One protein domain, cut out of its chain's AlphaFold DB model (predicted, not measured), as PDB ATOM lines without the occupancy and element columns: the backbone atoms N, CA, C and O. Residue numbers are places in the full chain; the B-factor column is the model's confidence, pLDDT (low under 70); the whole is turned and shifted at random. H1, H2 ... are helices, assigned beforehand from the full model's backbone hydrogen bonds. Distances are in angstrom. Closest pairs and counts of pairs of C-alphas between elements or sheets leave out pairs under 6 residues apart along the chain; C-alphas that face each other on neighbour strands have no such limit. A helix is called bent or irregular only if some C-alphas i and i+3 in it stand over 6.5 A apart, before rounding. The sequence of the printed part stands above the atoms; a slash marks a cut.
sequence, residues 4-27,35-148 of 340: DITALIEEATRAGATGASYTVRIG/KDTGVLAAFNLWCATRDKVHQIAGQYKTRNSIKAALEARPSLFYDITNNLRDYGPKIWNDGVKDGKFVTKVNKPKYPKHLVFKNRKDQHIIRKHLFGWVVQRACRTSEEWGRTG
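AT A GLANCE: This is residues 4 to 27 and 35 to 148 of the 340 residues of an uncharacterized protein of Pyrenophora tritici-repentis (UniProt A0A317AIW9). One long helix, H7, runs through the core, and shorter helices pack round it: H1 and H4 beside it in a three-helix bundle, H2 alongside much the same stretch of H7 as H1, and the arm H3b and short H5 crossing it. The other arm of the bent helix H3, H3a, reaches away from H7 and pairs with H6, and a long loop, residues 92 to 118, extends the model at that end. The printed part has 138 residues with seven named helices, H1 to H7 in chain order, and no named strand; its class is all helix. It is compact, with a radius of gyration of the C-alphas of 15.2 A, yet elongated, spanning 48 by 31 by 28 A.

HOW THE PARTS SIT: H7, residues 119 to 147, is the hub and touches five other helices. H1, residues 4 to 13, touches residues 127 to 138 of H7 alone, at a shallow tilt of 26 degrees, the same way; the closest C-alphas, of Ala 12 and Gln 135, are 4.8 A apart. H4, residues 63 to 72, touches H1 at a shallow tilt of 17 degrees, opposite ways, closest at the C-alphas of Thr 13 and Arg 63, 6.2 A. H1, H4 and H7 form an up and down bundle, each running against the one before it in the chain. H2, residues 19 to 25, touches residues 128 to 136 of H7 alone, opposite ways at a shallow tilt of 10 degrees, closest at the C-alphas of Tyr 22 and His 128, 5.3 A. H3, residues 37 to 60, was assigned as one helix by its hydrogen bonds but is bent, with C-alphas 48 and 51 6.7 A apart; its arms are H3a, residues 37 to 48, and H3b, residues 51 to 60. H3b touches residues 133 to 141 of H7 alone at a steep tilt of 57 degrees, closest at the C-alphas of Val 53 and Ala 137, 4.6 A. H5, residues 76 to 81, touches residues 126 to 133 of H7 alone, about perpendicular at 74 degrees, closest at the C-alphas of Thr 81 and Arg 126, 5.8 A. H3a is apart from H7 but touches H6, residues 84 to 91, at a shallow tilt of 26 degrees, opposite ways, closest at the C-alphas of Gly 38 and Ile 91, 5.6 A. H6 is irregular: C-alphas 86 and 89 are 7.1 A apart. Every O i to N i+4 pair is within hydrogen-bond range in H2, H3a, H3b, H4, H5 and H7, against 5 of 6 in H1 and 2 of 4 in H6.

IN THESE COORDINATES: H7 runs 41.6 A from C-alpha 119 at (-18.567, 13.874, -52.161) to C-alpha 147 at (-24.689, 49.482, -31.471). H1 begins with C-alpha 4 at (-27.032, 16.174, -38.150) and measures 14.4 A. H2 measures 10.4 A, H3a 16.3 A, H3b 14.2 A, H4 14.3 A, H5 8.5 A and H6 9.4 A.

THE WHOLE: The two C-alphas farthest apart, of Lys 97 and Gly 148, are 49.8 A apart. Residues 28 to 34 are cut out, with 16.4 A from C-alpha 27 to C-alpha 35. H6 to H7 is a long link of 27 residues. Mean pLDDT of the printed part is 79.5; it is under 70 at residues 35 to 39, 94 to 112 and 148.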
ATOM      1  N   ASP A   4     -28.368  15.621 -38.019       77.44
ATOM      2  CA  ASP A   4     -27.032  16.174 -38.150       77.44
ATOM      3  C   ASP A   4     -26.995  17.693 -38.430       77.44
ATOM      4  O   ASP A   4     -26.022  18.363 -38.067       77.44
ATOM      5  N   ILE A   5     -28.031  18.250 -39.071       81.31
ATOM      6  CA  ILE A   5     -28.154  19.686 -39.372       81.31
ATOM      7  C   ILE A   5     -28.845  20.423 -38.220       81.31
ATOM      8  O   ILE A   5     -28.410  21.520 -37.873       81.31
ATOM      9  N   THR A   6     -29.857  19.837 -37.575       83.69
ATOM     10  CA  THR A   6     -30.518  20.464 -36.413       83.69
ATOM     11  C   THR A   6     -29.563  20.599 -35.226       83.69
ATOM     12  O   THR A   6     -29.425  21.695 -34.678       83.69
ATOM     13  N   ALA A   7     -28.790  19.553 -34.910       86.50
ATOM     14  CA  ALA A   7     -27.735  19.612 -33.893       86.50
ATOM     15  C   ALA A   7     -26.673  20.691 -34.201       86.50
ATOM     16  O   ALA A   7     -26.178  21.377 -33.304       86.50
ATOM     17  N   LEU A   8     -26.348  20.897 -35.482       86.75
ATOM     18  CA  LEU A   8     -25.427  21.945 -35.919       86.75
ATOM     19  C   LEU A   8     -26.034  23.354 -35.809       86.75
ATOM     20  O   LEU A   8     -25.324  24.285 -35.429       86.75
ATOM     21  N   ILE A   9     -27.318  23.538 -36.141       89.38
ATOM     22  CA  ILE A   9     -28.023  24.813 -35.933       89.38
ATOM     23  C   ILE A   9     -27.959  25.180 -34.448       89.38
ATOM     24  O   ILE A   9     -27.633  26.320 -34.112       89.38
ATOM     25  N   GLU A  10     -28.177  24.218 -33.553       90.06
ATOM     26  CA  GLU A  10     -28.050  24.426 -32.114       90.06
ATOM     27  C   GLU A  10     -26.605  24.773 -31.694       90.06
ATOM     28  O   GLU A  10     -26.390  25.768 -30.997       90.06
ATOM     29  N   GLU A  11     -25.592  24.041 -32.184       90.06
ATOM     30  CA  GLU A  11     -24.172  24.341 -31.923       90.06
ATOM     31  C   GLU A  11     -23.783  25.752 -32.408       90.06
ATOM     32  O   GLU A  11     -23.037  26.470 -31.738       90.06
ATOM     33  N   ALA A  12     -24.274  26.176 -33.575       89.06
ATOM     34  CA  ALA A  12     -23.934  27.456 -34.199       89.06
ATOM     35  C   ALA A  12     -24.674  28.642 -33.572       89.06
ATOM     36  O   ALA A  12     -24.155  29.763 -33.562       89.06
ATOM     37  N   THR A  13     -25.870  28.397 -33.035       89.44
ATOM     38  CA  THR A  13     -26.696  29.409 -32.373       89.44
ATOM     39  C   THR A  13     -26.459  29.483 -30.865       89.44
ATOM     40  O   THR A  13     -26.949  30.419 -30.253       89.44
ATOM     41  N   ARG A  14     -25.660  28.612 -30.235       90.56
ATOM     42  CA  ARG A  14     -25.371  28.687 -28.785       90.56
ATOM     43  C   ARG A  14     -24.579  29.951 -28.395       90.56
ATOM     44  O   ARG A  14     -23.692  30.394 -29.122       90.56
ATOM     45  N   ALA A  15     -24.824  30.513 -27.206       76.62
ATOM     46  CA  ALA A  15     -24.157  31.746 -26.742       76.62
ATOM     47  C   ALA A  15     -22.621  31.632 -26.604       76.62
ATOM     48  O   ALA A  15     -21.900  32.608 -26.812       76.62
ATOM     49  N   GLY A  16     -22.106  30.431 -26.317       78.25
ATOM     50  CA  GLY A  16     -20.668  30.131 -26.291       78.25
ATOM     51  C   GLY A  16     -20.050  29.784 -27.654       78.25
ATOM     52  O   GLY A  16     -18.849  29.517 -27.723       78.25
ATOM     53  N   ALA A  17     -20.829  29.755 -28.743       82.31
ATOM     54  CA  ALA A  17     -20.354  29.300 -30.047       82.31
ATOM     55  C   ALA A  17     -19.224  30.192 -30.583       82.31
ATOM     56  O   ALA A  17     -19.338  31.424 -30.650       82.31
ATOM     57  N   THR A  18     -18.127  29.572 -31.029       81.88
ATOM     58  CA  THR A  18     -16.989  30.289 -31.620       81.88
ATOM     59  C   THR A  18     -16.849  29.940 -33.095       81.88
ATOM     60  O   THR A  18     -16.668  28.783 -33.443       81.88
ATOM     61  N   GLY A  19     -16.838  30.941 -33.981       79.19
ATOM     62  CA  GLY A  19     -16.602  30.719 -35.417       79.19
ATOM     63  C   GLY A  19     -15.288  29.981 -35.720       79.19
ATOM     64  O   GLY A  19     -15.150  29.351 -36.761       79.19
ATOM     65  N   ALA A  20     -14.341  30.021 -34.776       76.75
ATOM     66  CA  ALA A  20     -13.056  29.342 -34.850       76.75
ATOM     67  C   ALA A  20     -13.135  27.805 -34.750       76.75
ATOM     68  O   ALA A  20     -12.215  27.147 -35.233       76.75
ATOM     69  N   SER A  21     -14.174  27.216 -34.134       81.69
ATOM     70  CA  SER A  21     -14.336  25.752 -34.138       81.69
ATOM     71  C   SER A  21     -14.631  25.265 -35.555       81.69
ATOM     72  O   SER A  21     -13.935  24.387 -36.061       81.69
ATOM     73  N   TYR A  22     -15.586  25.909 -36.227       84.75
ATOM     74  CA  TYR A  22     -15.978  25.595 -37.597       84.75
ATOM     75  C   TYR A  22     -14.829  25.769 -38.587       84.75
ATOM     76  O   TYR A  22     -14.570  24.845 -39.352       84.75
ATOM     77  N   THR A  23     -14.078  26.881 -38.530       79.25
ATOM     78  CA  THR A  23     -12.915  27.071 -39.419       79.25
ATOM     79  C   THR A  23     -11.864  25.986 -39.225       79.25
ATOM     80  O   THR A  23     -11.343  25.479 -40.211       79.25
ATOM     81  N   VAL A  24     -11.579  25.582 -37.981       77.56
ATOM     82  CA  VAL A  24     -10.597  24.521 -37.699       77.56
ATOM     83  C   VAL A  24     -11.073  23.160 -38.212       77.56
ATOM     84  O   VAL A  24     -10.263  22.441 -38.790       77.56
ATOM     85  N   ARG A  25     -12.368  22.823 -38.090       80.38
ATOM     86  CA  ARG A  25     -12.922  21.565 -38.636       80.38
ATOM     87  C   ARG A  25     -12.817  21.470 -40.166       80.38
ATOM     88  O   ARG A  25     -12.756  20.362 -40.682       80.38
ATOM     89  N   ILE A  26     -12.745  22.600 -40.877       81.12
ATOM     90  CA  ILE A  26     -12.507  22.666 -42.337       81.12
ATOM     91  C   ILE A  26     -11.094  23.138 -42.708       81.12
ATOM     92  O   ILE A  26     -10.851  23.535 -43.844       81.12
ATOM     93  N   GLY A  27     -10.156  23.120 -41.760       74.62
ATOM     94  CA  GLY A  27      -8.746  23.377 -42.040       74.62
ATOM     95  C   GLY A  27      -8.383  24.845 -42.326       74.62
ATOM     96  O   GLY A  27      -7.266  25.143 -42.743       74.62
ATOM     97  N   LYS A  35      -1.422  36.281 -47.634       51.88
ATOM     98  CA  LYS A  35      -0.011  35.963 -47.948       51.88
ATOM     99  C   LYS A  35       0.154  34.772 -48.906       51.88
ATOM    100  O   LYS A  35       1.056  34.817 -49.726       51.88
ATOM    101  N   ASP A  36      -0.745  33.784 -48.877       54.47
ATOM    102  CA  ASP A  36      -0.763  32.657 -49.830       54.47
ATOM    103  C   ASP A  36      -2.016  32.687 -50.730       54.47
ATOM    104  O   ASP A  36      -3.080  33.131 -50.293       54.47
ATOM    105  N   THR A  37      -1.944  32.132 -51.947       54.03
ATOM    106  CA  THR A  37      -3.087  31.963 -52.879       54.03
ATOM    107  C   THR A  37      -4.257  31.206 -52.256       54.03
ATOM    108  O   THR A  37      -5.417  31.577 -52.440       54.03
ATOM    109  N   GLY A  38      -3.968  30.190 -51.447       57.69
ATOM    110  CA  GLY A  38      -4.981  29.474 -50.681       57.69
ATOM    111  C   GLY A  38      -5.671  30.329 -49.616       57.69
ATOM    112  O   GLY A  38      -6.894  30.298 -49.465       57.69
ATOM    113  N   VAL A  39      -4.897  31.160 -48.912       66.25
ATOM    114  CA  VAL A  39      -5.440  32.113 -47.935       66.25
ATOM    115  C   VAL A  39      -6.224  33.225 -48.640       66.25
ATOM    116  O   VAL A  39      -7.214  33.700 -48.090       66.25
ATOM    117  N   LEU A  40      -5.861  33.590 -49.875       73.62
ATOM    118  CA  LEU A  40      -6.645  34.487 -50.727       73.62
ATOM    119  C   LEU A  40      -7.981  33.855 -51.152       73.62
ATOM    120  O   LEU A  40      -9.011  34.515 -51.043       73.62
ATOM    121  N   ALA A  41      -8.008  32.586 -51.567       76.75
ATOM    122  CA  ALA A  41      -9.256  31.888 -51.893       76.75
ATOM    123  C   ALA A  41     -10.186  31.780 -50.669       76.75
ATOM    124  O   ALA A  41     -11.375  32.089 -50.764       76.75
ATOM    125  N   ALA A  42      -9.638  31.444 -49.497       78.25
ATOM    126  CA  ALA A  42     -10.375  31.427 -48.234       78.25
ATOM    127  C   ALA A  42     -10.853  32.825 -47.792       78.25
ATOM    128  O   ALA A  42     -11.969  32.970 -47.292       78.25
ATOM    129  N   PHE A  43     -10.045  33.869 -48.007       79.44
ATOM    130  CA  PHE A  43     -10.438  35.263 -47.776       79.44
ATOM    131  C   PHE A  43     -11.580  35.686 -48.712       79.44
ATOM    132  O   PHE A  43     -12.549  36.300 -48.267       79.44
ATOM    133  N   ASN A  44     -11.526  35.296 -49.985       83.50
ATOM    134  CA  ASN A  44     -12.587  35.580 -50.949       83.50
ATOM    135  C   ASN A  44     -13.890  34.846 -50.583       83.50
ATOM    136  O   ASN A  44     -14.952  35.460 -50.631       83.50
ATOM    137  N   LEU A  45     -13.824  33.598 -50.097       86.25
ATOM    138  CA  LEU A  45     -14.981  32.886 -49.533       86.25
ATOM    139  C   LEU A  45     -15.555  33.597 -48.288       86.25
ATOM    140  O   LEU A  45     -16.776  33.706 -48.139       86.25
ATOM    141  N   TRP A  46     -14.705  34.126 -47.401       86.12
ATOM    142  CA  TRP A  46     -15.131  34.929 -46.244       86.12
ATOM    143  C   TRP A  46     -15.859  36.220 -46.652       86.12
ATOM    144  O   TRP A  46     -16.840  36.605 -45.999       86.12
ATOM    145  N   CYS A  47     -15.396  36.868 -47.727       86.06
ATOM    146  CA  CYS A  47     -16.029  38.043 -48.326       86.06
ATOM    147  C   CYS A  47     -17.355  37.686 -49.013       86.06
ATOM    148  O   CYS A  47     -18.371  38.286 -48.684       86.06
ATOM    149  N   ALA A  48     -17.390  36.662 -49.871       85.88
ATOM    150  CA  ALA A  48     -18.599  36.224 -50.579       85.88
ATOM    151  C   ALA A  48     -19.724  35.774 -49.624       85.88
ATOM    152  O   ALA A  48     -20.907  35.986 -49.880       85.88
ATOM    153  N   THR A  49     -19.370  35.191 -48.475       88.88
ATOM    154  CA  THR A  49     -20.337  34.841 -47.417       88.88
ATOM    155  C   THR A  49     -20.761  36.027 -46.543       88.88
ATOM    156  O   THR A  49     -21.743  35.914 -45.809       88.88
ATOM    157  N   ARG A  50     -20.072  37.176 -46.601       89.31
ATOM    158  CA  ARG A  50     -20.362  38.345 -45.752       89.31
ATOM    159  C   ARG A  50     -21.749  38.921 -46.009       89.31
ATOM    160  O   ARG A  50     -22.438  39.260 -45.053       89.31
ATOM    161  N   ASP A  51     -22.180  39.024 -47.262       87.38
ATOM    162  CA  ASP A  51     -23.500  39.590 -47.554       87.38
ATOM    163  C   ASP A  51     -24.631  38.650 -47.117       87.38
ATOM    164  O   ASP A  51     -25.617  39.129 -46.564       87.38
ATOM    165  N   LYS A  52     -24.446  37.322 -47.195       89.38
ATOM    166  CA  LYS A  52     -25.365  36.347 -46.575       89.38
ATOM    167  C   LYS A  52     -25.411  36.480 -45.048       89.38
ATOM    168  O   LYS A  52     -26.500  36.512 -44.484       89.38
ATOM    169  N   VAL A  53     -24.263  36.641 -44.379       91.38
ATOM    170  CA  VAL A  53     -24.196  36.931 -42.928       91.38
ATOM    171  C   VAL A  53     -25.004  38.184 -42.574       91.38
ATOM    172  O   VAL A  53     -25.811  38.151 -41.647       91.38
ATOM    173  N   HIS A  54     -24.816  39.275 -43.322       91.19
ATOM    174  CA  HIS A  54     -25.538  40.531 -43.105       91.19
ATOM    175  C   HIS A  54     -27.043  40.402 -43.411       91.19
ATOM    176  O   HIS A  54     -27.851  40.957 -42.669       91.19
ATOM    177  N   GLN A  55     -27.426  39.666 -44.462       89.44
ATOM    178  CA  GLN A  55     -28.824  39.404 -44.828       89.44
ATOM    179  C   GLN A  55     -29.554  38.663 -43.698       89.44
ATOM    180  O   GLN A  55     -30.585  39.135 -43.227       89.44
ATOM    181  N   ILE A  56     -28.982  37.557 -43.210       90.69
ATOM    182  CA  ILE A  56     -29.549  36.745 -42.120       90.69
ATOM    183  C   ILE A  56     -29.641  37.571 -40.826       90.69
ATOM    184  O   ILE A  56     -30.692  37.603 -40.186       90.69
ATOM    185  N   ALA A  57     -28.571  38.289 -40.464       90.12
ATOM    186  CA  ALA A  57     -28.553  39.137 -39.271       90.12
ATOM    187  C   ALA A  57     -29.611  40.256 -39.323       90.12
ATOM    188  O   ALA A  57     -30.258  40.530 -38.313       90.12
ATOM    189  N   GLY A  58     -29.811  40.884 -40.487       87.44
ATOM    190  CA  GLY A  58     -30.770  41.980 -40.663       87.44
ATOM    191  C   GLY A  58     -32.222  41.524 -40.740       87.44
ATOM    192  O   GLY A  58     -33.094  42.176 -40.170       87.44
ATOM    193  N   GLN A  59     -32.475  40.395 -41.406       90.06
ATOM    194  CA  GLN A  59     -33.814  39.833 -41.555       90.06
ATOM    195  C   GLN A  59     -34.363  39.330 -40.217       90.06
ATOM    196  O   GLN A  59     -35.485  39.665 -39.848       90.06
ATOM    197  N   TYR A  60     -33.569  38.553 -39.475       88.94
ATOM    198  CA  TYR A  60     -34.054  37.873 -38.274       88.94
ATOM    199  C   TYR A  60     -33.752  38.628 -36.973       88.94
ATOM    200  O   TYR A  60     -34.469  38.432 -35.997       88.94
ATOM    201  N   LYS A  61     -32.767  39.538 -36.948       86.44
ATOM    202  CA  LYS A  61     -32.428  40.466 -35.842       86.44
ATOM    203  C   LYS A  61     -31.942  39.856 -34.521       86.44
ATOM    204  O   LYS A  61     -31.170  40.521 -33.834       86.44
ATOM    205  N   THR A  62     -32.322  38.629 -34.155       88.94
ATOM    206  CA  THR A  62     -31.897  37.959 -32.908       88.94
ATOM    207  C   THR A  62     -31.407  36.535 -33.160       88.94
ATOM    208  O   THR A  62     -31.818  35.881 -34.116       88.94
ATOM    209  N   ARG A  63     -30.577  36.010 -32.254       90.38
ATOM    210  CA  ARG A  63     -30.132  34.606 -32.250       90.38
ATOM    211  C   ARG A  63     -31.296  33.603 -32.281       90.38
ATOM    212  O   ARG A  63     -31.228  32.632 -33.028       90.38
ATOM    213  N   ASN A  64     -32.351  33.833 -31.497       90.94
ATOM    214  CA  ASN A  64     -33.458  32.881 -31.350       90.94
ATOM    215  C   ASN A  64     -34.325  32.821 -32.615       90.94
ATOM    216  O   ASN A  64     -34.698  31.741 -33.058       90.94
ATOM    217  N   SER A  65     -34.580  33.968 -33.246       90.69
ATOM    218  CA  SER A  65     -35.278  34.032 -34.534       90.69
ATOM    219  C   SER A  65     -34.419  33.532 -35.701       90.69
ATOM    220  O   SER A  65     -34.968  32.928 -36.616       90.69
ATOM    221  N   ILE A  66     -33.086  33.699 -35.663       91.31
ATOM    222  CA  ILE A  66     -32.176  33.020 -36.605       91.31
ATOM    223  C   ILE A  66     -32.304  31.498 -36.449       91.31
ATOM    224  O   ILE A  66     -32.477  30.809 -37.450       91.31
ATOM    225  N   LYS A  67     -32.267  30.976 -35.212       92.31
ATOM    226  CA  LYS A  67     -32.451  29.544 -34.925       92.31
ATOM    227  C   LYS A  67     -33.778  29.028 -35.500       92.31
ATOM    228  O   LYS A  67     -33.757  28.168 -36.375       92.31
ATOM    229  N   ALA A  68     -34.899  29.626 -35.091       90.25
ATOM    230  CA  ALA A  68     -36.235  29.214 -35.522       90.25
ATOM    231  C   ALA A  68     -36.424  29.287 -37.050       90.25
ATOM    232  O   ALA A  68     -37.035  28.405 -37.645       90.25
ATOM    233  N   ALA A  69     -35.865  30.303 -37.718       89.31
ATOM    234  CA  ALA A  69     -35.954  30.424 -39.173       89.31
ATOM    235  C   ALA A  69     -35.148  29.355 -39.929       89.31
ATOM    236  O   ALA A  69     -35.572  28.923 -41.000       89.31
ATOM    237  N   LEU A  70     -34.002  28.926 -39.391       88.31
ATOM    238  CA  LEU A  70     -33.201  27.836 -39.957       88.31
ATOM    239  C   LEU A  70     -33.857  26.470 -39.709       88.31
ATOM    240  O   LEU A  70     -33.826  25.615 -40.589       88.31
ATOM    241  N   GLU A  71     -34.493  26.288 -38.550       88.12
ATOM    242  CA  GLU A  71     -35.278  25.090 -38.221       88.12
ATOM    243  C   GLU A  71     -36.539  24.973 -39.093       88.12
ATOM    244  O   GLU A  71     -36.857  23.887 -39.570       88.12
ATOM    245  N   ALA A  72     -37.204  26.094 -39.394       86.62
ATOM    246  CA  ALA A  72     -38.360  26.133 -40.289       86.62
ATOM    247  C   ALA A  72     -38.003  26.019 -41.786       86.62
ATOM    248  O   ALA A  72     -38.860  25.665 -42.594       86.62
ATOM    249  N   ARG A  73     -36.766  26.349 -42.197       83.06
ATOM    250  CA  ARG A  73     -36.363  26.402 -43.618       83.06
ATOM    251  C   ARG A  73     -35.040  25.666 -43.878       83.06
ATOM    252  O   ARG A  73     -34.007  26.318 -44.060       83.06
ATOM    253  N   PRO A  74     -35.068  24.322 -44.019       74.12
ATOM    254  CA  PRO A  74     -33.889  23.520 -44.361       74.12
ATOM    255  C   PRO A  74     -33.164  23.992 -45.635       74.12
ATOM    256  O   PRO A  74     -31.944  23.879 -45.733       74.12
ATOM    257  N   SER A  75     -33.893  24.569 -46.601       78.62
ATOM    258  CA  SER A  75     -33.343  25.058 -47.875       78.62
ATOM    259  C   SER A  75     -32.237  26.109 -47.708       78.62
ATOM    260  O   SER A  75     -31.313  26.157 -48.523       78.62
ATOM    261  N   LEU A  76     -32.268  26.894 -46.619       79.44
ATOM    262  CA  LEU A  76     -31.248  27.905 -46.313       79.44
ATOM    263  C   LEU A  76     -29.840  27.299 -46.186       79.44
ATOM    264  O   LEU A  76     -28.851  28.003 -46.401       79.44
ATOM    265  N   PHE A  77     -29.731  25.998 -45.894       79.56
ATOM    266  CA  PHE A  77     -28.466  25.265 -45.908       79.56
ATOM    267  C   PHE A  77     -27.749  25.358 -47.261       79.56
ATOM    268  O   PHE A  77     -26.553  25.664 -47.323       79.56
ATOM    269  N   TYR A  78     -28.482  25.148 -48.355       79.75
ATOM    270  CA  TYR A  78     -27.939  25.190 -49.710       79.75
ATOM    271  C   TYR A  78     -27.680  26.636 -50.160       79.75
ATOM    272  O   TYR A  78     -26.601  26.925 -50.678       79.75
ATOM    273  N   ASP A  79     -28.586  27.571 -49.853       81.88
ATOM    274  CA  ASP A  79     -28.430  29.002 -50.177       81.88
ATOM    275  C   ASP A  79     -27.179  29.638 -49.548       81.88
ATOM    276  O   ASP A  79     -26.546  30.517 -50.138       81.88
ATOM    277  N   ILE A  80     -26.834  29.214 -48.330       80.75
ATOM    278  CA  ILE A  80     -25.648  29.671 -47.593       80.75
ATOM    279  C   ILE A  80     -24.365  29.043 -48.152       80.75
ATOM    280  O   ILE A  80     -23.315  29.690 -48.173       80.75
ATOM    281  N   THR A  81     -24.436  27.786 -48.594       83.19
ATOM    282  CA  THR A  81     -23.263  27.007 -49.010       83.19
ATOM    283  C   THR A  81     -22.971  27.067 -50.511       83.19
ATOM    284  O   THR A  81     -21.895  26.630 -50.915       83.19
ATOM    285  N   ASN A  82     -23.843  27.670 -51.329       84.81
ATOM    286  CA  ASN A  82     -23.720  27.735 -52.794       84.81
ATOM    287  C   ASN A  82     -22.357  28.281 -53.285       84.81
ATOM    288  O   ASN A  82     -21.746  27.723 -54.196       84.81
ATOM    289  N   ASN A  83     -21.802  29.284 -52.588       81.12
ATOM    290  CA  ASN A  83     -20.469  29.852 -52.859       81.12
ATOM    291  C   ASN A  83     -19.323  28.809 -52.840       81.12
ATOM    292  O   ASN A  83     -18.231  29.076 -53.342       81.12
ATOM    293  N   LEU A  84     -19.523  27.613 -52.272       84.00
ATOM    294  CA  LEU A  84     -18.524  26.542 -52.315       84.00
ATOM    295  C   LEU A  84     -18.219  26.041 -53.722       84.00
ATOM    296  O   LEU A  84     -17.128  25.511 -53.915       84.00
ATOM    297  N   ARG A  85     -19.111  26.216 -54.704       85.19
ATOM    298  CA  ARG A  85     -18.824  25.819 -56.089       85.19
ATOM    299  C   ARG A  85     -17.592  26.545 -56.646       85.19
ATOM    300  O   ARG A  85     -16.744  25.912 -57.269       85.19
ATOM    301  N   ASP A  86     -17.458  27.836 -56.344       85.19
ATOM    302  CA  ASP A  86     -16.468  28.719 -56.979       85.19
ATOM    303  C   ASP A  86     -15.145  28.818 -56.207       85.19
ATOM    304  O   ASP A  86     -14.090  29.096 -56.792       85.19
ATOM    305  N   TYR A  87     -15.196  28.610 -54.886       84.75
ATOM    306  CA  TYR A  87     -14.038  28.694 -53.988       84.75
ATOM    307  C   TYR A  87     -13.591  27.332 -53.445       84.75
ATOM    308  O   TYR A  87     -12.411  27.164 -53.149       84.75
ATOM    309  N   GLY A  88     -14.490  26.349 -53.347       83.50
ATOM    310  CA  GLY A  88     -14.207  25.026 -52.786       83.50
ATOM    311  C   GLY A  88     -13.031  24.305 -53.455       83.50
ATOM    312  O   GLY A  88     -12.080  23.960 -52.748       83.50
ATOM    313  N   PRO A  89     -13.004  24.173 -54.798       84.38
ATOM    314  CA  PRO A  89     -11.885  23.559 -55.520       84.38
ATOM    315  C   PRO A  89     -10.537  24.276 -55.334       84.38
ATOM    316  O   PRO A  89      -9.495  23.670 -55.550       84.38
ATOM    317  N   LYS A  90     -10.549  25.563 -54.953       80.50
ATOM    318  CA  LYS A  90      -9.353  26.410 -54.773       80.50
ATOM    319  C   LYS A  90      -8.797  26.368 -53.343       80.50
ATOM    320  O   LYS A  90      -7.683  26.829 -53.116       80.50
ATOM    321  N   ILE A  91      -9.583  25.875 -52.383       78.19
ATOM    322  CA  ILE A  91      -9.239  25.808 -50.951       78.19
ATOM    323  C   ILE A  91      -8.979  24.360 -50.523       78.19
ATOM    324  O   ILE A  91      -8.031  24.094 -49.796       78.19
ATOM    325  N   TRP A  92      -9.812  23.426 -50.975       82.19
ATOM    326  CA  TRP A  92      -9.695  21.998 -50.686       82.19
ATOM    327  C   TRP A  92      -9.427  21.260 -51.998       82.19
ATOM    328  O   TRP A  92     -10.239  20.453 -52.450       82.19
ATOM    329  N   ASN A  93      -8.332  21.598 -52.677       76.81
ATOM    330  CA  ASN A  93      -7.937  20.864 -53.871       76.81
ATOM    331  C   ASN A  93      -7.563  19.418 -53.509       76.81
ATOM    332  O   ASN A  93      -7.131  19.125 -52.395       76.81
ATOM    333  N   ASP A  94      -7.709  18.511 -54.475       63.06
ATOM    334  CA  ASP A  94      -6.885  17.304 -54.450       63.06
ATOM    335  C   ASP A  94      -5.425  17.745 -54.523       63.06
ATOM    336  O   ASP A  94      -5.100  18.659 -55.292       63.06
ATOM    337  N   GLY A  95      -4.564  17.118 -53.725       55.78
ATOM    338  CA  GLY A  95      -3.140  17.424 -53.698       55.78
ATOM    339  C   GLY A  95      -2.489  17.092 -55.037       55.78
ATOM    340  O   GLY A  95      -2.019  15.977 -55.238       55.78
ATOM    341  N   VAL A  96      -2.447  18.061 -55.954       45.69
ATOM    342  CA  VAL A  96      -1.514  18.028 -57.087       45.69
ATOM    343  C   VAL A  96      -0.113  17.921 -56.488       45.69
ATOM    344  O   VAL A  96       0.155  18.590 -55.489       45.69
ATOM    345  N   LYS A  97       0.748  17.073 -57.061       40.84
ATOM    346  CA  LYS A  97       2.008  16.617 -56.442       40.84
ATOM    347  C   LYS A  97       2.930  17.754 -55.953       40.84
ATOM    348  O   LYS A  97       3.631  17.563 -54.968       40.84
ATOM    349  N   ASP A  98       2.829  18.943 -56.550       39.53
ATOM    350  CA  ASP A  98       3.636  20.135 -56.229       39.53
ATOM    351  C   ASP A  98       2.866  21.235 -55.456       39.53
ATOM    352  O   ASP A  98       3.391  22.305 -55.133       39.53
ATOM    353  N   GLY A  99       1.585  21.009 -55.155       39.75
ATOM    354  CA  GLY A  99       0.687  21.988 -54.548       39.75
ATOM    355  C   GLY A  99       0.723  21.980 -53.019       39.75
ATOM    356  O   GLY A  99       0.181  21.078 -52.383       39.75
ATOM    357  N   LYS A 100       1.251  23.047 -52.401       47.56
ATOM    358  CA  LYS A 100       1.127  23.281 -50.948       47.56
ATOM    359  C   LYS A 100      -0.352  23.307 -50.544       47.56
ATOM    360  O   LYS A 100      -1.045  24.289 -50.812       47.56
ATOM    361  N   PHE A 101      -0.807  22.255 -49.860       51.00
ATOM    362  CA  PHE A 101      -2.181  22.125 -49.375       51.00
ATOM    363  C   PHE A 101      -2.568  23.367 -48.554       51.00
ATOM    364  O   PHE A 101      -1.892  23.738 -47.591       51.00
ATOM    365  N   VAL A 102      -3.642  24.037 -48.970       54.62
ATOM    366  CA  VAL A 102      -4.019  25.378 -48.489       54.62
ATOM    367  C   VAL A 102      -4.387  25.384 -47.007       54.62
ATOM    368  O   VAL A 102      -4.111  26.351 -46.292       54.62
ATOM    369  N   THR A 103      -5.002  24.302 -46.529       56.09
ATOM    370  CA  THR A 103      -5.455  24.155 -45.144       56.09
ATOM    371  C   THR A 103      -4.305  23.850 -44.181       56.09
ATOM    372  O   THR A 103      -4.237  22.774 -43.584       56.09
ATOM    373  N   LYS A 104      -3.383  24.803 -44.012       52.75
ATOM    374  CA  LYS A 104      -2.317  24.737 -43.006       52.75
ATOM    375  C   LYS A 104      -2.858  25.067 -41.619       52.75
ATOM    376  O   LYS A 104      -2.794  26.209 -41.159       52.75
ATOM    377  N   VAL A 105      -3.347  24.052 -40.915       52.00
ATOM    378  CA  VAL A 105      -3.552  24.128 -39.466       52.00
ATOM    379  C   VAL A 105      -2.427  23.355 -38.781       52.00
ATOM    380  O   VAL A 105      -2.472  22.133 -38.726       52.00
ATOM    381  N   ASN A 106      -1.450  24.060 -38.200       48.28
ATOM    382  CA  ASN A 106      -0.403  23.470 -37.345       48.28
ATOM    383  C   ASN A 106      -0.983  23.001 -35.988       48.28
ATOM    384  O   ASN A 106      -0.549  23.457 -34.931       48.28
ATOM    385  N   LYS A 107      -2.042  22.181 -35.988       50.69
ATOM    386  CA  LYS A 107      -2.682  21.665 -34.770       50.69
ATOM    387  C   LYS A 107      -3.186  20.237 -34.959       50.69
ATOM    388  O   LYS A 107      -3.830  19.980 -35.973       50.69
ATOM    389  N   PRO A 108      -3.132  19.395 -33.910       50.34
ATOM    390  CA  PRO A 108      -3.772  18.072 -33.882       50.34
ATOM    391  C   PRO A 108      -5.320  18.120 -33.889       50.34
ATOM    392  O   PRO A 108      -5.976  17.135 -33.579       50.34
ATOM    393  N   LYS A 109      -5.934  19.277 -34.190       53.69
ATOM    394  CA  LYS A 109      -7.393  19.498 -34.202       53.69
ATOM    395  C   LYS A 109      -8.011  19.587 -35.600       53.69
ATOM    396  O   LYS A 109      -9.215  19.809 -35.688       53.69
ATOM    397  N   TYR A 110      -7.229  19.432 -36.669       63.41
ATOM    398  CA  TYR A 110      -7.774  19.182 -38.005       63.41
ATOM    399  C   TYR A 110      -7.679  17.670 -38.261       63.41
ATOM    400  O   TYR A 110      -6.591  17.187 -38.558       63.41
ATOM    401  N   PRO A 111      -8.766  16.900 -38.053       56.31
ATOM    402  CA  PRO A 111      -8.685  15.441 -37.937       56.31
ATOM    403  C   PRO A 111      -8.459  14.726 -39.275       56.31
ATOM    404  O   PRO A 111      -8.158  13.538 -39.286       56.31
ATOM    405  N   LYS A 112      -8.648  15.419 -40.404       67.94
ATOM    406  CA  LYS A 112      -8.531  14.852 -41.748       67.94
ATOM    407  C   LYS A 112      -8.287  15.956 -42.775       67.94
ATOM    408  O   LYS A 112      -8.940  16.994 -42.718       67.94
ATOM    409  N   HIS A 113      -7.434  15.698 -43.764       74.50
ATOM    410  CA  HIS A 113      -7.378  16.496 -44.988       74.50
ATOM    411  C   HIS A 113      -8.673  16.309 -45.798       74.50
ATOM    412  O   HIS A 113      -8.920  15.235 -46.344       74.50
ATOM    413  N   LEU A 114      -9.517  17.341 -45.847       79.00
ATOM    414  CA  LEU A 114     -10.737  17.351 -46.658       79.00
ATOM    415  C   LEU A 114     -10.408  17.705 -48.114       79.00
ATOM    416  O   LEU A 114      -9.711  18.690 -48.361       79.00
ATOM    417  N   VAL A 115     -10.955  16.941 -49.064       83.31
ATOM    418  CA  VAL A 115     -10.767  17.129 -50.513       83.31
ATOM    419  C   VAL A 115     -12.101  17.457 -51.185       83.31
ATOM    420  O   VAL A 115     -13.046  16.676 -51.123       83.31
ATOM    421  N   PHE A 116     -12.196  18.579 -51.901       84.25
ATOM    422  CA  PHE A 116     -13.445  19.026 -52.528       84.25
ATOM    423  C   PHE A 116     -13.939  18.110 -53.655       84.25
ATOM    424  O   PHE A 116     -15.128  18.115 -53.957       84.25
ATOM    425  N   LYS A 117     -13.082  17.305 -54.293       84.00
ATOM    426  CA  LYS A 117     -13.555  16.318 -55.281       84.00
ATOM    427  C   LYS A 117     -14.339  15.168 -54.635       84.00
ATOM    428  O   LYS A 117     -15.250  14.628 -55.257       84.00
ATOM    429  N   ASN A 118     -14.046  14.824 -53.380       85.69
ATOM    430  CA  ASN A 118     -14.727  13.752 -52.660       85.69
ATOM    431  C   ASN A 118     -16.104  14.218 -52.154       85.69
ATOM    432  O   ASN A 118     -16.198  15.126 -51.328       85.69
ATOM    433  N   ARG A 119     -17.187  13.553 -52.586       86.25
ATOM    434  CA  ARG A 119     -18.567  13.874 -52.161       86.25
ATOM    435  C   ARG A 119     -18.757  13.840 -50.637       86.25
ATOM    436  O   ARG A 119     -19.479  14.685 -50.111       86.25
ATOM    437  N   LYS A 120     -18.100  12.914 -49.922       85.75
ATOM    438  CA  LYS A 120     -18.193  12.821 -48.450       85.75
ATOM    439  C   LYS A 120     -17.560  14.045 -47.779       85.75
ATOM    440  O   LYS A 120     -18.171  14.664 -46.910       85.75
ATOM    441  N   ASP A 121     -16.384  14.454 -48.246       85.44
ATOM    442  CA  ASP A 121     -15.682  15.622 -47.707       85.44
ATOM    443  C   ASP A 121     -16.374  16.937 -48.105       85.44
ATOM    444  O   ASP A 121     -16.466  17.841 -47.278       85.44
ATOM    445  N   GLN A 122     -16.972  17.035 -49.305       86.81
ATOM    446  CA  GLN A 122     -17.843  18.168 -49.660       86.81
ATOM    447  C   GLN A 122     -18.986  18.356 -48.661       86.81
ATOM    448  O   GLN A 122     -19.295  19.496 -48.313       86.81
ATOM    449  N   HIS A 123     -19.629  17.273 -48.214       87.00
ATOM    450  CA  HIS A 123     -20.713  17.366 -47.240       87.00
ATOM    451  C   HIS A 123     -20.200  17.918 -45.898       87.00
ATOM    452  O   HIS A 123     -20.792  18.856 -45.366       87.00
ATOM    453  N   ILE A 124     -19.050  17.441 -45.408       87.25
ATOM    454  CA  ILE A 124     -18.394  17.958 -44.189       87.25
ATOM    455  C   ILE A 124     -18.048  19.453 -44.334       87.25
ATOM    456  O   ILE A 124     -18.342  20.251 -43.438       87.25
ATOM    457  N   ILE A 125     -17.480  19.855 -45.478       88.38
ATOM    458  CA  ILE A 125     -17.154  21.257 -45.787       88.38
ATOM    459  C   ILE A 125     -18.425  22.123 -45.783       88.38
ATOM    460  O   ILE A 125     -18.443  23.170 -45.134       88.38
ATOM    461  N   ARG A 126     -19.502  21.689 -46.459       90.19
ATOM    462  CA  ARG A 126     -20.806  22.383 -46.486       90.19
ATOM    463  C   ARG A 126     -21.379  22.530 -45.078       90.19
ATOM    464  O   ARG A 126     -21.698  23.648 -44.676       90.19
ATOM    465  N   LYS A 127     -21.427  21.431 -44.315       89.44
ATOM    466  CA  LYS A 127     -21.924  21.377 -42.934       89.44
ATOM    467  C   LYS A 127     -21.224  22.426 -42.069       89.44
ATOM    468  O   LYS A 127     -21.863  23.314 -41.513       89.44
ATOM    469  N   HIS A 128     -19.898  22.417 -42.008       88.94
ATOM    470  CA  HIS A 128     -19.177  23.367 -41.161       88.94
ATOM    471  C   HIS A 128     -19.115  24.799 -41.717       88.94
ATOM    472  O   HIS A 128     -19.103  25.736 -40.918       88.94
ATOM    473  N   LEU A 129     -19.159  25.014 -43.039       90.44
ATOM    474  CA  LEU A 129     -19.324  26.360 -43.606       90.44
ATOM    475  C   LEU A 129     -20.668  26.980 -43.203       90.44
ATOM    476  O   LEU A 129     -20.705  28.149 -42.820       90.44
ATOM    477  N   PHE A 130     -21.756  26.208 -43.254       91.44
ATOM    478  CA  PHE A 130     -23.068  26.660 -42.797       91.44
ATOM    479  C   PHE A 130     -23.020  27.076 -41.322       91.44
ATOM    480  O   PHE A 130     -23.356  28.216 -41.003       91.44
ATOM    481  N   GLY A 131     -22.497  26.214 -40.439       90.69
ATOM    482  CA  GLY A 131     -22.334  26.539 -39.015       90.69
ATOM    483  C   GLY A 131     -21.495  27.804 -38.782       90.69
ATOM    484  O   GLY A 131     -21.842  28.646 -37.954       90.69
ATOM    485  N   TRP A 132     -20.442  28.008 -39.580       91.00
ATOM    486  CA  TRP A 132     -19.617  29.217 -39.538       91.00
ATOM    487  C   TRP A 132     -20.379  30.486 -39.951       91.00
ATOM    488  O   TRP A 132     -20.255  31.517 -39.287       91.00
ATOM    489  N   VAL A 133     -21.176  30.431 -41.023       91.94
ATOM    490  CA  VAL A 133     -22.003  31.559 -41.492       91.94
ATOM    491  C   VAL A 133     -23.104  31.891 -40.485       91.94
ATOM    492  O   VAL A 133     -23.275  33.062 -40.149       91.94
ATOM    493  N   VAL A 134     -23.801  30.886 -39.951       92.56
ATOM    494  CA  VAL A 134     -24.852  31.063 -38.935       92.56
ATOM    495  C   VAL A 134     -24.277  31.676 -37.656       92.56
ATOM    496  O   VAL A 134     -24.806  32.668 -37.158       92.56
ATOM    497  N   GLN A 135     -23.139  31.173 -37.169       93.25
ATOM    498  CA  GLN A 135     -22.467  31.716 -35.984       93.25
ATOM    499  C   GLN A 135     -22.045  33.184 -36.180       93.25
ATOM    500  O   GLN A 135     -22.203  34.001 -35.264       93.25
ATOM    501  N   ARG A 136     -21.553  33.546 -37.376       92.62
ATOM    502  CA  ARG A 136     -21.253  34.942 -37.738       92.62
ATOM    503  C   ARG A 136     -22.519  35.797 -37.761       92.62
ATOM    504  O   ARG A 136     -22.496  36.883 -37.194       92.62
ATOM    505  N   ALA A 137     -23.607  35.314 -38.365       92.25
ATOM    506  CA  ALA A 137     -24.875  36.041 -38.441       92.25
ATOM    507  C   ALA A 137     -25.452  36.327 -37.048       92.25
ATOM    508  O   ALA A 137     -25.827  37.466 -36.779       92.25
ATOM    509  N   CYS A 138     -25.421  35.348 -36.137       92.19
ATOM    510  CA  CYS A 138     -25.791  35.538 -34.734       92.19
ATOM    511  C   CYS A 138     -24.963  36.648 -34.070       92.19
ATOM    512  O   CYS A 138     -25.537  37.570 -33.500       92.19
ATOM    513  N   ARG A 139     -23.626  36.619 -34.196       90.62
ATOM    514  CA  ARG A 139     -22.766  37.676 -33.629       90.62
ATOM    515  C   ARG A 139     -23.032  39.051 -34.233       90.62
ATOM    516  O   ARG A 139     -23.110  40.027 -33.500       90.62
ATOM    517  N   THR A 140     -23.196  39.137 -35.551       91.00
ATOM    518  CA  THR A 140     -23.509  40.399 -36.236       91.00
ATOM    519  C   THR A 140     -24.873  40.952 -35.804       91.00
ATOM    520  O   THR A 140     -24.997  42.156 -35.607       91.00
ATOM    521  N   SER A 141     -25.869  40.090 -35.575       89.50
ATOM    522  CA  SER A 141     -27.163  40.459 -34.982       89.50
ATOM    523  C   SER A 141     -27.005  41.003 -33.551       89.50
ATOM    524  O   SER A 141     -27.547  42.064 -33.247       89.50
ATOM    525  N   GLU A 142     -26.211  40.352 -32.695       88.81
ATOM    526  CA  GLU A 142     -25.924  40.831 -31.331       88.81
ATOM    527  C   GLU A 142     -25.173  42.174 -31.322       88.81
ATOM    528  O   GLU A 142     -25.490  43.063 -30.531       88.81
ATOM    529  N   GLU A 143     -24.194  42.348 -32.212       86.69
ATOM    530  CA  GLU A 143     -23.457  43.602 -32.394       86.69
ATOM    531  C   GLU A 143     -24.393  44.742 -32.830       86.69
ATOM    532  O   GLU A 143     -24.320  45.840 -32.271       86.69
ATOM    533  N   TRP A 144     -25.311  44.486 -33.771       85.44
ATOM    534  CA  TRP A 144     -26.303  45.471 -34.222       85.44
ATOM    535  C   TRP A 144     -27.374  45.764 -33.169       85.44
ATOM    536  O   TRP A 144     -27.810  46.906 -33.066       85.44
ATOM    537  N   GLY A 145     -27.755  44.787 -32.343       79.56
ATOM    538  CA  GLY A 145     -28.636  45.020 -31.196       79.56
ATOM    539  C   GLY A 145     -28.018  45.950 -30.145       79.56
ATOM    540  O   GLY A 145     -28.734  46.717 -29.513       79.56
ATOM    541  N   ARG A 146     -26.686  45.930 -29.986       76.94
ATOM    542  CA  ARG A 146     -25.957  46.782 -29.026       76.94
ATOM    543  C   ARG A 146     -25.558  48.154 -29.567       76.94
ATOM    544  O   ARG A 146     -25.440  49.089 -28.786       76.94
ATOM    545  N   THR A 147     -25.275  48.265 -30.865       75.06
ATOM    546  CA  THR A 147     -24.689  49.482 -31.471       75.06
ATOM    547  C   THR A 147     -25.554  50.117 -32.561       75.06
ATOM    548  O   THR A 147     -25.133  51.076 -33.206       75.06
ATOM    549  N   GLY A 148     -26.760  49.585 -32.777       62.44
ATOM    550  CA  GLY A 148     -27.556  49.840 -33.971       62.44
ATOM    551  C   GLY A 148     -26.978  49.127 -35.205       62.44
ATOM    552  O   GLY A 148     -25.787  48.800 -35.264       62.44
TER     553      GLY A 148